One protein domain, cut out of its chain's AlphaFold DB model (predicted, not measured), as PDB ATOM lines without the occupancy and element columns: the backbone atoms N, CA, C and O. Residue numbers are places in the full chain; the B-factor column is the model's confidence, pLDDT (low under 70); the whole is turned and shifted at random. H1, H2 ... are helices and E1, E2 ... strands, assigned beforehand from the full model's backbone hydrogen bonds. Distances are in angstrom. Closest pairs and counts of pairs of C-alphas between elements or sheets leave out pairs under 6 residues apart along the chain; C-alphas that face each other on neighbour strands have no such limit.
ATOM      1  N   ASP A  38     165.605 358.213 279.074       91.56
ATOM      2  CA  ASP A  38     165.134 359.472 279.641       91.56
ATOM      3  C   ASP A  38     164.175 359.185 280.804       91.56
ATOM      4  O   ASP A  38     163.583 358.105 280.892       91.56
ATOM      5  N   ARG A  39     164.001 360.149 281.709       93.50
ATOM      6  CA  ARG A  39     163.112 359.997 282.868       93.50
ATOM      7  C   ARG A  39     162.294 361.249 283.141       93.50
ATOM      8  O   ARG A  39     162.644 362.343 282.699       93.50
ATOM      9  N   ILE A  40     161.216 361.085 283.891       94.75
ATOM     10  CA  ILE A  40     160.393 362.184 284.394       94.75
ATOM     11  C   ILE A  40     160.486 362.226 285.912       94.75
ATOM     12  O   ILE A  40     160.527 361.176 286.554       94.75
ATOM     13  N   LYS A  41     160.525 363.429 286.483       94.50
ATOM     14  CA  LYS A  41     160.400 363.625 287.926       94.50
ATOM     15  C   LYS A  41     158.917 363.650 288.290       94.50
ATOM     16  O   LYS A  41     158.187 364.511 287.802       94.50
ATOM     17  N   THR A  42     158.476 362.713 289.121       91.88
ATOM     18  CA  THR A  42     157.081 362.628 289.564       91.88
ATOM     19  C   THR A  42     156.821 363.594 290.727       91.88
ATOM     20  O   THR A  42     157.743 364.167 291.317       91.88
ATOM     21  N   GLY A  43     155.547 363.788 291.080       85.31
ATOM     22  CA  GLY A  43     155.150 364.656 292.195       85.31
ATOM     23  C   GLY A  43     155.631 364.189 293.578       85.31
ATOM     24  O   GLY A  43     155.569 364.959 294.532       85.31
ATOM     25  N   THR A  44     156.135 362.955 293.697       88.56
ATOM     26  CA  THR A  44     156.576 362.326 294.953       88.56
ATOM     27  C   THR A  44     158.089 362.423 295.190       88.56
ATOM     28  O   THR A  44     158.592 361.800 296.116       88.56
ATOM     29  N   ASN A  45     158.823 363.220 294.395       87.75
ATOM     30  CA  ASN A  45     160.298 363.225 294.313       87.75
ATOM     31  C   ASN A  45     160.922 361.920 293.783       87.75
ATOM     32  O   ASN A  45     162.148 361.801 293.778       87.75
ATOM     33  N   ASN A  46     160.107 361.003 293.269       94.62
ATOM     34  CA  ASN A  46     160.567 359.803 292.588       94.62
ATOM     35  C   ASN A  46     160.712 360.053 291.079       94.62
ATOM     36  O   ASN A  46     160.419 361.140 290.562       94.62
ATOM     37  N   TYR A  47     161.189 359.039 290.363       95.38
ATOM     38  CA  TYR A  47     161.396 359.091 288.923       95.38
ATOM     39  C   TYR A  47     160.718 357.925 288.214       95.38
ATOM     40  O   TYR A  47     160.810 356.783 288.658       95.38
ATOM     41  N   ALA A  48     160.093 358.209 287.074       95.00
ATOM     42  CA  ALA A  48     159.591 357.192 286.153       95.00
ATOM     43  C   ALA A  48     160.404 357.223 284.851       95.00
ATOM     44  O   ALA A  48     160.780 358.294 284.362       95.00
ATOM     45  N   TYR A  49     160.698 356.053 284.289       94.06
ATOM     46  CA  TYR A  49     161.702 355.886 283.240       94.06
ATOM     47  C   TYR A  49     161.054 355.545 281.896       94.06
ATOM     48  O   TYR A  49     160.147 354.719 281.808       94.06
ATOM     49  N   CYS A  50     161.538 356.191 280.836       92.69
ATOM     50  CA  CYS A  50     161.147 355.963 279.449       92.69
ATOM     51  C   CYS A  50     162.231 355.133 278.752       92.69
ATOM     52  O   CYS A  50     163.171 355.672 278.165       92.69
ATOM     53  N   ILE A  51     162.138 353.802 278.845       88.12
ATOM     54  CA  ILE A  51     163.156 352.913 278.268       88.12
ATOM     55  C   ILE A  51     162.997 352.845 276.752       88.12
ATOM     56  O   ILE A  51     161.959 352.402 276.251       88.12
ATOM     57  N   ALA A  52     164.055 353.241 276.035       82.12
ATOM     58  CA  ALA A  52     164.144 353.212 274.571       82.12
ATOM     59  C   ALA A  52     162.972 353.895 273.846       82.12
ATOM     60  O   ALA A  52     162.677 353.580 272.693       82.12
ATOM     61  N   GLY A  53     162.280 354.795 274.544       85.50
ATOM     62  CA  GLY A  53     161.178 355.573 274.012       85.50
ATOM     63  C   GLY A  53     161.573 357.027 273.830       85.50
ATOM     64  O   GLY A  53     162.617 357.494 274.280       85.50
ATOM     65  N   GLN A  54     160.687 357.762 273.179       87.31
ATOM     66  CA  GLN A  54     160.787 359.194 273.014       87.31
ATOM     67  C   GLN A  54     159.784 359.877 273.937       87.31
ATOM     68  O   GLN A  54     158.573 359.674 273.814       87.31
ATOM     69  N   ILE A  55     160.277 360.744 274.818       90.19
ATOM     70  CA  ILE A  55     159.407 361.600 275.624       90.19
ATOM     71  C   ILE A  55     158.804 362.686 274.731       90.19
ATOM     72  O   ILE A  55     159.510 363.493 274.107       90.19
ATOM     73  N   THR A  56     157.477 362.710 274.694       91.19
ATOM     74  CA  THR A  56     156.662 363.625 273.901       91.19
ATOM     75  C   THR A  56     155.723 364.428 274.793       91.19
ATOM     76  O   THR A  56     155.223 363.940 275.803       91.19
ATOM     77  N   CYS A  57     155.483 365.676 274.396       91.69
ATOM     78  CA  CYS A  57     154.424 366.512 274.941       91.69
ATOM     79  C   CYS A  57     153.359 366.656 273.860       91.69
ATOM     80  O   CYS A  57     153.661 367.276 272.837       91.69
ATOM     81  N   PRO A  58     152.136 366.128 274.046       86.00
ATOM     82  CA  PRO A  58     151.061 366.273 273.062       86.00
ATOM     83  C   PRO A  58     150.789 367.737 272.673       86.00
ATOM     84  O   PRO A  58     150.385 368.025 271.553       86.00
ATOM     85  N   SER A  59     151.071 368.662 273.589       82.75
ATOM     86  CA  SER A  59     150.921 370.110 273.445       82.75
ATOM     87  C   SER A  59     152.155 370.863 272.928       82.75
ATOM     88  O   SER A  59     152.097 372.079 272.754       82.75
ATOM     89  N   GLY A  60     153.272 370.173 272.682       76.50
ATOM     90  CA  GLY A  60     154.446 370.703 271.978       76.50
ATOM     91  C   GLY A  60     155.645 371.099 272.849       76.50
ATOM     92  O   GLY A  60     156.782 370.863 272.441       76.50
ATOM     93  N   ASN A  61     155.443 371.626 274.059       82.44
ATOM     94  CA  ASN A  61     156.550 372.165 274.862       82.44
ATOM     95  C   ASN A  61     156.944 371.248 276.026       82.44
ATOM     96  O   ASN A  61     156.162 371.022 276.949       82.44
ATOM     97  N   ARG A  62     158.197 370.777 275.993       81.81
ATOM     98  CA  ARG A  62     158.841 369.979 277.049       81.81
ATOM     99  C   ARG A  62     159.563 370.884 278.040       81.81
ATOM    100  O   ARG A  62     160.279 371.790 277.615       81.81
ATOM    101  N   ILE A  63     159.442 370.582 279.328       83.56
ATOM    102  CA  ILE A  63     160.248 371.210 280.377       83.56
ATOM    103  C   ILE A  63     161.376 370.241 280.721       83.56
ATOM    104  O   ILE A  63     161.127 369.139 281.205       83.56
ATOM    105  N   VAL A  64     162.612 370.630 280.408       85.44
ATOM    106  CA  VAL A  64     163.812 369.867 280.776       85.44
ATOM    107  C   VAL A  64     164.257 370.332 282.152       85.44
ATOM    108  O   VAL A  64     164.398 371.535 282.377       85.44
ATOM    109  N   ILE A  65     164.488 369.380 283.045       88.00
ATOM    110  CA  ILE A  65     165.069 369.625 284.360       88.00
ATOM    111  C   ILE A  65     166.564 369.349 284.234       88.00
ATOM    112  O   ILE A  65     166.962 368.277 283.777       88.00
ATOM    113  N   ASP A  66     167.386 370.326 284.608       82.44
ATOM    114  CA  ASP A  66     168.830 370.128 284.693       82.44
ATOM    115  C   ASP A  66     169.139 369.324 285.960       82.44
ATOM    116  O   ASP A  66     169.125 369.852 287.075       82.44
ATOM    117  N   ASP A  67     169.337 368.019 285.792       81.56
ATOM    118  CA  ASP A  67     169.836 367.143 286.837       81.56
ATOM    119  C   ASP A  67     171.005 366.291 286.326       81.56
ATOM    120  O   ASP A  67     171.188 366.059 285.132       81.56
ATOM    121  N   ASN A  68     171.867 365.860 287.248       76.06
ATOM    122  CA  ASN A  68     173.135 365.208 286.912       76.06
ATOM    123  C   ASN A  68     172.957 363.704 286.615       76.06
ATOM    124  O   ASN A  68     173.696 362.859 287.128       76.06
ATOM    125  N   TYR A  69     171.929 363.350 285.843       83.75
ATOM    126  CA  TYR A  69     171.624 361.971 285.488       83.75
ATOM    127  C   TYR A  69     172.451 361.515 284.283       83.75
ATOM    128  O   TYR A  69     172.382 362.076 283.194       83.75
ATOM    129  N   LYS A  70     173.252 360.462 284.472       76.31
ATOM    130  CA  LYS A  70     174.181 359.970 283.442       76.31
ATOM    131  C   LYS A  70     173.519 359.114 282.352       76.31
ATOM    132  O   LYS A  70     174.149 358.900 281.320       76.31
ATOM    133  N   GLY A  71     172.284 358.648 282.565       74.06
ATOM    134  CA  GLY A  71     171.576 357.736 281.652       74.06
ATOM    135  C   GLY A  71     170.734 358.417 280.563       74.06
ATOM    136  O   GLY A  71     170.285 357.749 279.629       74.06
ATOM    137  N   GLY A  72     170.530 359.736 280.643       85.44
ATOM    138  CA  GLY A  72     169.670 360.475 279.719       85.44
ATOM    139  C   GLY A  72     169.318 361.869 280.228       85.44
ATOM    140  O   GLY A  72     170.050 362.456 281.021       85.44
ATOM    141  N   LYS A  73     168.198 362.412 279.754       91.12
ATOM    142  CA  LYS A  73     167.644 363.684 280.228       91.12
ATOM    143  C   LYS A  73     166.514 363.452 281.217       91.12
ATOM    144  O   LYS A  73     165.752 362.490 281.101       91.12
ATOM    145  N   THR A  74     166.369 364.399 282.134       93.56
ATOM    146  CA  THR A  74     165.233 364.454 283.047       93.56
ATOM    147  C   THR A  74     164.258 365.537 282.616       93.56
ATOM    148  O   THR A  74     164.642 366.630 282.196       93.56
ATOM    149  N   TYR A  75     162.975 365.220 282.720       93.12
ATOM    150  CA  TYR A  75     161.871 366.099 282.367       93.12
ATOM    151  C   TYR A  75     160.913 366.260 283.544       93.12
ATOM    152  O   TYR A  75     160.872 365.427 284.450       93.12
ATOM    153  N   ASP A  76     160.127 367.327 283.516       93.31
ATOM    154  CA  ASP A  76     158.940 367.422 284.365       93.31
ATOM    155  C   ASP A  76     157.880 366.411 283.882       93.31
ATOM    156  O   ASP A  76     157.792 366.116 282.683       93.31
ATOM    157  N   TYR A  77     157.088 365.853 284.802       92.62
ATOM    158  CA  TYR A  77     155.963 364.981 284.451       92.62
ATOM    159  C   TYR A  77     154.841 365.747 283.729       92.62
ATOM    160  O   TYR A  77     154.007 365.140 283.044       92.62
ATOM    161  N   LEU A  78     154.828 367.079 283.847       92.06
ATOM    162  CA  LEU A  78     153.935 367.967 283.115       92.06
ATOM    163  C   LEU A  78     154.664 368.733 282.005       92.06
ATOM    164  O   LEU A  78     155.776 369.234 282.144       92.06
ATOM    165  N   CYS A  79     153.974 368.891 280.882       90.75
ATOM    166  CA  CYS A  79     154.331 369.841 279.837       90.75
ATOM    167  C   CYS A  79     154.041 371.281 280.290       90.75
ATOM    168  O   CYS A  79     153.327 371.514 281.265       90.75
ATOM    169  N   SER A  80     154.503 372.281 279.527       89.50
ATOM    170  CA  SER A  80     154.342 373.704 279.897       89.50
ATOM    171  C   SER A  80     152.895 374.201 280.012       89.50
ATOM    172  O   SER A  80     152.662 375.319 280.455       89.50
ATOM    173  N   ASN A  81     151.926 373.414 279.552       88.50
ATOM    174  CA  ASN A  81     150.496 373.699 279.618       88.50
ATOM    175  C   ASN A  81     149.745 372.744 280.570       88.50
ATOM    176  O   ASN A  81     148.536 372.578 280.422       88.50
ATOM    177  N   ASN A  82     150.450 372.090 281.499       90.50
ATOM    178  CA  ASN A  82     149.912 371.133 282.474       90.50
ATOM    179  C   ASN A  82     149.332 369.832 281.887       90.50
ATOM    180  O   ASN A  82     148.651 369.096 282.599       90.50
ATOM    181  N   THR A  83     149.588 369.499 280.617       91.31
ATOM    182  CA  THR A  83     149.285 368.149 280.109       91.31
ATOM    183  C   THR A  83     150.377 367.171 280.516       91.31
ATOM    184  O   THR A  83     151.547 367.540 280.513       91.31
ATOM    185  N   GLN A  84     150.022 365.918 280.788       91.56
ATOM    186  CA  GLN A  84     151.008 364.872 281.073       91.56
ATOM    187  C   GLN A  84     151.904 364.584 279.860       91.56
ATOM    188  O   GLN A  84     151.448 364.584 278.711       91.56
ATOM    189  N   VAL A  85     153.179 364.327 280.135       92.75
ATOM    190  CA  VAL A  85     154.143 363.794 279.165       92.75
ATOM    191  C   VAL A  85     153.827 362.337 278.807       92.75
ATOM    192  O   VAL A  85     153.256 361.594 279.601       92.75
ATOM    193  N   GLU A  86     154.221 361.910 277.607       93.12
ATOM    194  CA  GLU A  86     154.023 360.539 277.115       93.12
ATOM    195  C   GLU A  86     155.343 359.955 276.607       93.12
ATOM    196  O   GLU A  86     156.065 360.617 275.856       93.12
ATOM    197  N   CYS A  87     155.637 358.703 276.953       92.25
ATOM    198  CA  CYS A  87     156.790 357.968 276.441       92.25
ATOM    199  C   CYS A  87     156.355 357.099 275.249       92.25
ATOM    200  O   CYS A  87     155.765 356.031 275.424       92.25
ATOM    201  N   LYS A  88     156.620 357.559 274.018       88.69
ATOM    202  CA  LYS A  88     156.196 356.893 272.772       88.69
ATOM    203  C   LYS A  88     157.288 356.024 272.175       88.69
ATOM    204  O   LYS A  88     158.466 356.326 272.314       88.69
ATOM    205  N   GLY A  89     156.893 354.960 271.473       82.44
ATOM    206  CA  GLY A  89     157.847 354.047 270.835       82.44
ATOM    207  C   GLY A  89     158.774 353.347 271.831       82.44
ATOM    208  O   GLY A  89     159.848 352.900 271.442       82.44
ATOM    209  N   ASN A  90     158.356 353.299 273.098       84.94
ATOM    210  CA  ASN A  90     159.091 352.690 274.191       84.94
ATOM    211  C   ASN A  90     159.225 351.178 274.012       84.94
ATOM    212  O   ASN A  90     158.587 350.564 273.150       84.94
ATOM    213  N   PHE A  91     160.042 350.588 274.875       77.06
ATOM    214  CA  PHE A  91     160.374 349.175 274.818       77.06
ATOM    215  C   PHE A  91     159.134 348.255 274.869       77.06
ATOM    216  O   PHE A  91     159.080 347.269 274.140       77.06
ATOM    217  N   GLN A  92     158.091 348.608 275.634       77.25
ATOM    218  CA  GLN A  92     156.844 347.833 275.734       77.25
ATOM    219  C   GLN A  92     156.147 347.643 274.382       77.25
ATOM    220  O   GLN A  92     155.654 346.559 274.093       77.25
ATOM    221  N   HIS A  93     156.135 348.672 273.531       72.88
ATOM    222  CA  HIS A  93     155.475 348.611 272.220       72.88
ATOM    223  C   HIS A  93     156.222 347.728 271.214       72.88
ATOM    224  O   HIS A  93     155.677 347.385 270.166       72.88
ATOM    225  N   LYS A  94     157.486 347.407 271.507       72.00
ATOM    226  CA  LYS A  94     158.376 346.630 270.640       72.00
ATOM    227  C   LYS A  94     158.650 345.221 271.180       72.00
ATOM    228  O   LYS A  94     159.229 344.415 270.456       72.00
ATOM    229  N   MET A  95     158.212 344.931 272.409       69.00
ATOM    230  CA  MET A  95     158.239 343.608 273.037       69.00
ATOM    231  C   MET A  95     156.934 342.844 272.833       69.00
ATOM    232  O   MET A  95     155.883 343.417 272.557       69.00
ATOM    233  N   ASN A  96     157.006 341.517 272.921       60.09
ATOM    234  CA  ASN A  96     155.854 340.639 272.844       60.09
ATOM    235  C   ASN A  96     155.140 340.740 274.196       60.09
ATOM    236  O   ASN A  96     155.657 340.302 275.221       60.09
ATOM    237  N   VAL A  97     153.988 341.409 274.192       55.34
ATOM    238  CA  VAL A  97     153.285 341.934 275.378       55.34
ATOM    239  C   VAL A  97     152.824 340.827 276.343       55.34
ATOM    240  O   VAL A  97     152.447 341.108 277.475       55.34
ATOM    241  N   GLU A  98     152.908 339.559 275.938       56.41
ATOM    242  CA  GLU A  98     152.574 338.407 276.781       56.41
ATOM    243  C   GLU A  98     153.610 338.118 277.888       56.41
ATOM    244  O   GLU A  98     153.317 337.350 278.802       56.41
ATOM    245  N   GLN A  99     154.793 338.746 277.865       53.47
ATOM    246  CA  GLN A  99     155.825 338.598 278.903       53.47
ATOM    247  C   GLN A  99     156.191 339.956 279.524       53.47
ATOM    248  O   GLN A  99     157.253 340.518 279.276       53.47
ATOM    249  N   LEU A 100     155.292 340.502 280.351       55.81
ATOM    250  CA  LEU A 100     155.569 341.691 281.176       55.81
ATOM    251  C   LEU A 100     156.526 341.402 282.348       55.81
ATOM    252  O   LEU A 100     157.052 342.332 282.954       55.81
ATOM    253  N   GLU A 101     156.785 340.129 282.646       59.84
ATOM    254  CA  GLU A 101     157.768 339.706 283.641       59.84
ATOM    255  C   GLU A 101     159.120 339.476 282.972       59.84
ATOM    256  O   GLU A 101     159.294 338.556 282.167       59.84
ATOM    257  N   TRP A 102     160.099 340.320 283.300       65.25
ATOM    258  CA  TRP A 102     161.432 340.209 282.721       65.25
ATOM    259  C   TRP A 102     162.157 339.083 283.447       65.25
ATOM    260  O   TRP A 102     162.719 339.258 284.532       65.25
ATOM    261  N   LYS A 103     162.120 337.891 282.843       60.75
ATOM    262  CA  LYS A 103     162.952 336.771 283.279       60.75
ATOM    263  C   LYS A 103     164.350 336.977 282.752       60.75
ATOM    264  O   LYS A 103     164.692 336.762 281.594       60.75
ATOM    265  N   THR A 104     165.126 337.469 283.678       62.97
ATOM    266  CA  THR A 104     166.532 337.726 283.555       62.97
ATOM    267  C   THR A 104     167.278 336.390 283.375       62.97
ATOM    268  O   THR A 104     166.789 335.363 283.863       62.97
ATOM    269  N   PRO A 105     168.405 336.315 282.635       60.59
ATOM    270  CA  PRO A 105     169.125 335.055 282.410       60.59
ATOM    271  C   PRO A 105     169.495 334.328 283.710       60.59
ATOM    272  O   PRO A 105     169.565 333.098 283.736       60.59
ATOM    273  N   SER A 106     169.673 335.073 284.806       70.00
ATOM    274  CA  SER A 106     169.901 334.524 286.147       70.00
ATOM    275  C   SER A 106     168.655 333.908 286.810       70.00
ATOM    276  O   SER A 106     168.735 333.438 287.944       70.00
ATOM    277  N   SER A 107     167.507 333.875 286.121       60.22
ATOM    278  CA  SER A 107     166.195 333.449 286.636       60.22
ATOM    279  C   SER A 107     165.691 334.266 287.830       60.22
ATOM    280  O   SER A 107     164.741 333.860 288.496       60.22
ATOM    281  N   ARG A 108     166.300 335.428 288.101       69.25
ATOM    282  CA  ARG A 108     165.741 336.407 289.035       69.25
ATOM    283  C   ARG A 108     164.624 337.156 288.329       69.25
ATOM    284  O   ARG A 108     164.848 337.720 287.259       69.25
ATOM    285  N   GLU A 109     163.437 337.144 288.915       66.19
ATOM    286  CA  GLU A 109     162.326 337.967 288.448       66.19
ATOM    287  C   GLU A 109     162.673 339.432 288.699       66.19
ATOM    288  O   GLU A 109     162.750 339.883 289.842       66.19
ATOM    289  N   ILE A 110     162.925 340.168 287.617       68.94
ATOM    290  CA  ILE A 110     163.030 341.619 287.675       68.94
ATOM    291  C   ILE A 110     161.657 342.154 287.296       68.94
ATOM    292  O   ILE A 110     161.270 342.167 286.127       68.94
ATOM    293  N   SER A 111     160.895 342.557 288.309       67.81
ATOM    294  CA  SER A 111     159.642 343.262 288.079       67.81
ATOM    295  C   SER A 111     159.980 344.689 287.676       67.81
ATOM    296  O   SER A 111     160.452 345.480 288.491       67.81
ATOM    297  N   PHE A 112     159.767 345.001 286.400       74.06
ATOM    298  CA  PHE A 112     159.949 346.342 285.860       74.06
ATOM    299  C   PHE A 112     158.625 346.856 285.276       74.06
ATOM    300  O   PHE A 112     158.496 347.013 284.057       74.06
ATOM    301  N   PRO A 113     157.589 347.043 286.118       81.00
ATOM    302  CA  PRO A 113     156.242 347.272 285.628       81.00
ATOM    303  C   PRO A 113     156.117 348.662 285.011       81.00
ATOM    304  O   PRO A 113     156.611 349.660 285.550       81.00
ATOM    305  N   TYR A 114     155.416 348.713 283.883       83.69
ATOM    306  CA  TYR A 114     154.917 349.954 283.309       83.69
ATOM    307  C   TYR A 114     153.754 350.463 284.155       83.69
ATOM    308  O   TYR A 114     152.955 349.677 284.658       83.69
ATOM    309  N   SER A 115     153.706 351.774 284.359       83.94
ATOM    310  CA  SER A 115     152.655 352.404 285.145       83.94
ATOM    311  C   SER A 115     151.422 352.653 284.283       83.94
ATOM    312  O   SER A 115     151.537 353.181 283.174       83.94
ATOM    313  N   ASP A 116     150.243 352.355 284.826       83.06
ATOM    314  CA  ASP A 116     148.972 352.786 284.237       83.06
ATOM    315  C   ASP A 116     148.783 354.312 284.360       83.06
ATOM    316  O   ASP A 116     148.147 354.939 283.509       83.06
ATOM    317  N   ASP A 117     149.399 354.928 285.376       84.06
ATOM    318  CA  ASP A 117     149.322 356.368 285.641       84.06
ATOM    319  C   ASP A 117     150.263 357.186 284.743       84.06
ATOM    320  O   ASP A 117     150.024 358.369 284.481       84.06
ATOM    321  N   TYR A 118     151.343 356.564 284.255       83.88
ATOM    322  CA  TYR A 118     152.372 357.222 283.453       83.88
ATOM    323  C   TYR A 118     152.474 356.567 282.075       83.88
ATOM    324  O   TYR A 118     153.162 355.568 281.883       83.88
ATOM    325  N   LYS A 119     151.816 357.169 281.080       86.06
ATOM    326  CA  LYS A 119     151.680 356.654 279.706       86.06
ATOM    327  C   LYS A 119     153.004 356.212 279.067       86.06
ATOM    328  O   LYS A 119     153.729 357.020 278.474       86.06
ATOM    329  N   GLY A 120     153.276 354.910 279.136       84.12
ATOM    330  CA  GLY A 120     154.461 354.283 278.553       84.12
ATOM    331  C   GLY A 120     155.748 354.442 279.370       84.12
ATOM    332  O   GLY A 120     156.818 354.090 278.876       84.12
ATOM    333  N   PHE A 121     155.656 354.987 280.582       91.00
ATOM    334  CA  PHE A 121     156.745 355.009 281.549       91.00
ATOM    335  C   PHE A 121     156.585 353.863 282.540       91.00
ATOM    336  O   PHE A 121     155.546 353.211 282.640       91.00
ATOM    337  N   THR A 122     157.634 353.643 283.310       91.88
ATOM    338  CA  THR A 122     157.627 352.689 284.412       91.88
ATOM    339  C   THR A 122     156.817 353.209 285.588       91.88
ATOM    340  O   THR A 122     156.453 354.385 285.647       91.88
ATOM    341  N   THR A 123     156.590 352.347 286.571       91.88
ATOM    342  CA  THR A 123     156.336 352.797 287.943       91.88
ATOM    343  C   THR A 123     157.481 353.674 288.455       91.88
ATOM    344  O   THR A 123     158.548 353.776 287.835       91.88
ATOM    345  N   GLU A 124     157.221 354.386 289.544       94.06
ATOM    346  CA  GLU A 124     158.180 355.323 290.106       94.06
ATOM    347  C   GLU A 124     159.205 354.635 291.015       94.06
ATOM    348  O   GLU A 124     158.871 353.721 291.763       94.06
ATOM    349  N   TYR A 125     160.447 355.108 290.952       92.81
ATOM    350  CA  TYR A 125     161.570 354.637 291.759       92.81
ATOM    351  C   TYR A 125     162.289 355.828 292.396       92.81
ATOM    352  O   TYR A 125     162.419 356.893 291.783       92.81
ATOM    353  N   ASP A 126     162.783 355.642 293.614       93.44
ATOM    354  CA  ASP A 126     163.652 356.584 294.328       93.44
ATOM    355  C   ASP A 126     165.152 356.342 294.048       93.44
ATOM    356  O   ASP A 126     166.005 357.130 294.456       93.44
ATOM    357  N   TYR A 127     165.477 355.291 293.289       91.31
ATOM    358  CA  TYR A 127     166.815 354.949 292.801       91.31
ATOM    359  C   TYR A 127     166.833 354.829 291.267       91.31
ATOM    360  O   TYR A 127     165.814 355.023 290.612       91.31
ATOM    361  N   ILE A 128     167.999 354.546 290.668       90.44
ATOM    362  CA  ILE A 128     168.127 354.264 289.226       90.44
ATOM    363  C   ILE A 128     168.020 352.751 289.030       90.44
ATOM    364  O   ILE A 128     168.999 352.054 289.288       90.44
ATOM    365  N   PRO A 129     166.876 352.220 288.571       90.12
ATOM    366  CA  PRO A 129     166.672 350.778 288.533       90.12
ATOM    367  C   PRO A 129     167.209 350.145 287.239       90.12
ATOM    368  O   PRO A 129     167.316 348.926 287.141       90.12
ATOM    369  N   VAL A 130     167.562 350.965 286.242       89.19
ATOM    370  CA  VAL A 130     168.061 350.525 284.938       89.19
ATOM    371  C   VAL A 130     169.025 351.553 284.336       89.19
ATOM    372  O   VAL A 130     168.810 352.759 284.448       89.19
ATOM    373  N   ASP A 131     170.072 351.075 283.665       88.81
ATOM    374  CA  ASP A 131     171.004 351.887 282.872       88.81
ATOM    375  C   ASP A 131     171.405 351.156 281.580       88.81
ATOM    376  O   ASP A 131     171.405 349.923 281.530       88.81
ATOM    377  N   ILE A 132     171.781 351.905 280.538       85.50
ATOM    378  CA  ILE A 132     172.303 351.349 279.282       85.50
ATOM    379  C   ILE A 132     173.812 351.577 279.217       85.50
ATOM    380  O   ILE A 132     174.286 352.670 278.904       85.50
ATOM    381  N   SER A 133     174.575 350.497 279.383       82.62
ATOM    382  CA  SER A 133     176.027 350.502 279.210       82.62
ATOM    383  C   SER A 133     176.411 349.776 277.924       82.62
ATOM    384  O   SER A 133     176.568 348.554 277.854       82.62
ATOM    385  N   GLY A 134     176.526 350.550 276.843       81.44
ATOM    386  CA  GLY A 134     176.879 350.025 275.527       81.44
ATOM    387  C   GLY A 134     175.797 349.103 274.959       81.44
ATOM    388  O   GLY A 134     174.789 349.587 274.443       81.44
ATOM    389  N   GLN A 135     176.044 347.791 274.995       81.31
ATOM    390  CA  GLN A 135     175.136 346.748 274.489       81.31
ATOM    391  C   GLN A 135     174.219 346.155 275.545       81.31
ATOM    392  O   GLN A 135     173.264 345.459 275.202       81.31
ATOM    393  N   PHE A 136     174.505 346.428 276.808       85.38
ATOM    394  CA  PHE A 136     173.808 345.807 277.911       85.38
ATOM    395  C   PHE A 136     172.895 346.821 278.585       85.38
ATOM    396  O   PHE A 136     173.260 347.986 278.758       85.38
ATOM    397  N   MET A 137     171.701 346.363 278.939       86.69
ATOM    398  CA  MET A 137     170.882 346.990 279.963       86.69
ATOM    399  C   MET A 137     171.238 346.341 281.287       86.69
ATOM    400  O   MET A 137     171.117 345.125 281.418       86.69
ATOM    401  N   ASN A 138     171.715 347.149 282.224       87.69
ATOM    402  CA  ASN A 138     172.020 346.725 283.582       87.69
ATOM    403  C   ASN A 138     170.827 347.075 284.464       87.69
ATOM    404  O   ASN A 138     170.325 348.199 284.387       87.69
ATOM    405  N   PHE A 139     170.409 346.133 285.299       87.88
ATOM    406  CA  PHE A 139     169.342 346.321 286.273       87.88
ATOM    407  C   PHE A 139     169.941 346.402 287.659       87.88
ATOM    408  O   PHE A 139     170.867 345.652 287.971       87.88
ATOM    409  N   TYR A 140     169.391 347.281 288.481       88.62
ATOM    410  CA  TYR A 140     169.894 347.530 289.821       88.62
ATOM    411  C   TYR A 140     168.791 347.340 290.853       88.62
ATOM    412  O   TYR A 140     167.604 347.472 290.543       88.62
ATOM    413  N   ASP A 141     169.187 347.039 292.083       87.62
ATOM    414  CA  ASP A 141     168.313 347.160 293.244       87.62
ATOM    415  C   ASP A 141     168.406 348.558 293.877       87.62
ATOM    416  O   ASP A 141     169.145 349.433 293.417       87.62
ATOM    417  N   SER A 142     167.647 348.774 294.953       89.88
ATOM    418  CA  SER A 142     167.635 350.037 295.694       89.88
ATOM    419  C   SER A 142     168.949 350.362 296.412       89.88
ATOM    420  O   SER A 142     169.159 351.514 296.792       89.88
ATOM    421  N   SER A 143     169.849 349.387 296.576       90.19
ATOM    422  CA  SER A 143     171.199 349.603 297.116       90.19
ATOM    423  C   SER A 143     172.187 350.043 296.029       90.19
ATOM    424  O   SER A 143     173.287 350.498 296.346       90.19
ATOM    425  N   GLY A 144     171.789 349.958 294.754       87.69
ATOM    426  CA  GLY A 144     172.631 350.248 293.597       87.69
ATOM    427  C   GLY A 144     173.478 349.059 293.141       87.69
ATOM    428  O   GLY A 144     174.364 349.243 292.303       87.69
ATOM    429  N   ASP A 145     173.219 347.856 293.659       85.94
ATOM    430  CA  ASP A 145     173.910 346.642 293.235       85.94
ATOM    431  C   ASP A 145     173.305 346.111 291.932       85.94
ATOM    432  O   ASP A 145     172.092 346.154 291.720       85.94
ATOM    433  N   VAL A 146     174.156 345.599 291.037       87.88
ATOM    434  CA  VAL A 146     173.708 345.019 289.762       87.88
ATOM    435  C   VAL A 146     172.981 343.704 290.040       87.88
ATOM    436  O   VAL A 146     173.592 342.722 290.465       87.88
ATOM    437  N   LEU A 147     171.683 343.670 289.750       86.31
ATOM    438  CA  LEU A 147     170.857 342.468 289.829       86.31
ATOM    439  C   LEU A 147     171.126 341.524 288.661       86.31
ATOM    440  O   LEU A 147     171.253 340.318 288.872       86.31
ATOM    441  N   ASP A 148     171.201 342.075 287.449       88.00
ATOM    442  CA  ASP A 148     171.525 341.345 286.224       88.00
ATOM    443  C   ASP A 148     171.856 342.317 285.075       88.00
ATOM    444  O   ASP A 148     171.692 343.537 285.191       88.00
ATOM    445  N   ASN A 149     172.280 341.768 283.938       87.50
ATOM    446  CA  ASN A 149     172.393 342.481 282.679       87.50
ATOM    447  C   ASN A 149     171.819 341.669 281.511       87.50
ATOM    448  O   ASN A 149     171.906 340.444 281.461       87.50
ATOM    449  N   ILE A 150     171.231 342.365 280.541       84.19
ATOM    450  CA  ILE A 150     170.669 341.747 279.337       84.19
ATOM    451  C   ILE A 150     171.203 342.479 278.116       84.19
ATOM    452  O   ILE A 150     171.280 343.709 278.096       84.19
ATOM    453  N   ASN A 151     171.559 341.736 277.069       85.12
ATOM    454  CA  ASN A 151     171.855 342.348 275.781       85.12
ATOM    455  C   ASN A 151     170.574 342.996 275.234       85.12
ATOM    456  O   ASN A 151     169.598 342.318 274.925       85.12
ATOM    457  N   LYS A 152     170.577 344.317 275.072       82.62
ATOM    458  CA  LYS A 152     169.382 345.071 274.665       82.62
ATOM    459  C   LYS A 152     168.799 344.628 273.320       82.62
ATOM    460  O   LYS A 152     167.610 344.805 273.082       82.62
TER     461      LYS A 152
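This is residues 38 to 152 of the 259 residues of an uncharacterized protein of viral metagenome (UniProt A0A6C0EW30). What is the shape? Little regular structure: a meander toward one end, E6 E7 E8, each strand the antiparallel neighbour of the one before, and a separate mixed sheet, E2 E1 E4, with the antiparallel pair E3 E5 beside it, amid long loops. How much is named? Named elements, mostly strand, hold 37 of 115 printed residues, ordered E1 E2 E3 E4 E5 H1 E6 E7 E8. How large? Compact: radius of gyration of the C-alphas 14.1 A, spans 44 by 31 by 26 A.

What pairs with E7, residues 136 to 140? It forms hairpins with E6, residues 130 to 133 (N 133 to O 136, 2.9 A), and E8, residues 146 to 151 (N 137 to O 150, 2.8 A). And E1, residues 38 to 41? It is antiparallel to E2, residues 47 to 51, its hairpin partner (N 50 to O 38, 2.8 A), and parallel to E4, residues 74 to 76 (N 41 to O 75, 2.9 A). What else? E3, residues 54 to 56, is antiparallel to E5, residues 86 to 88 (N 54 to O 88, 2.8 A). H1, residues 91 to 94, is too short for an O i to N i+4 pair; its closest C-alpha to E2 is Phe 91, 5.8 A from that of Ile 51.

Where does E1 begin? C-alpha 38 is at (165.134, 359.472, 279.641). Where does E8 end? C-alpha 151 is at (171.855, 342.348, 275.781), 14.4 A from C-alpha 146.

Which links are long? E3 to E4, 17 residues, and H1 to E6, 35. Is it unbroken and confident? The printed part has no cut; residues 95 to 105 and 107 to 111 are under pLDDT 70.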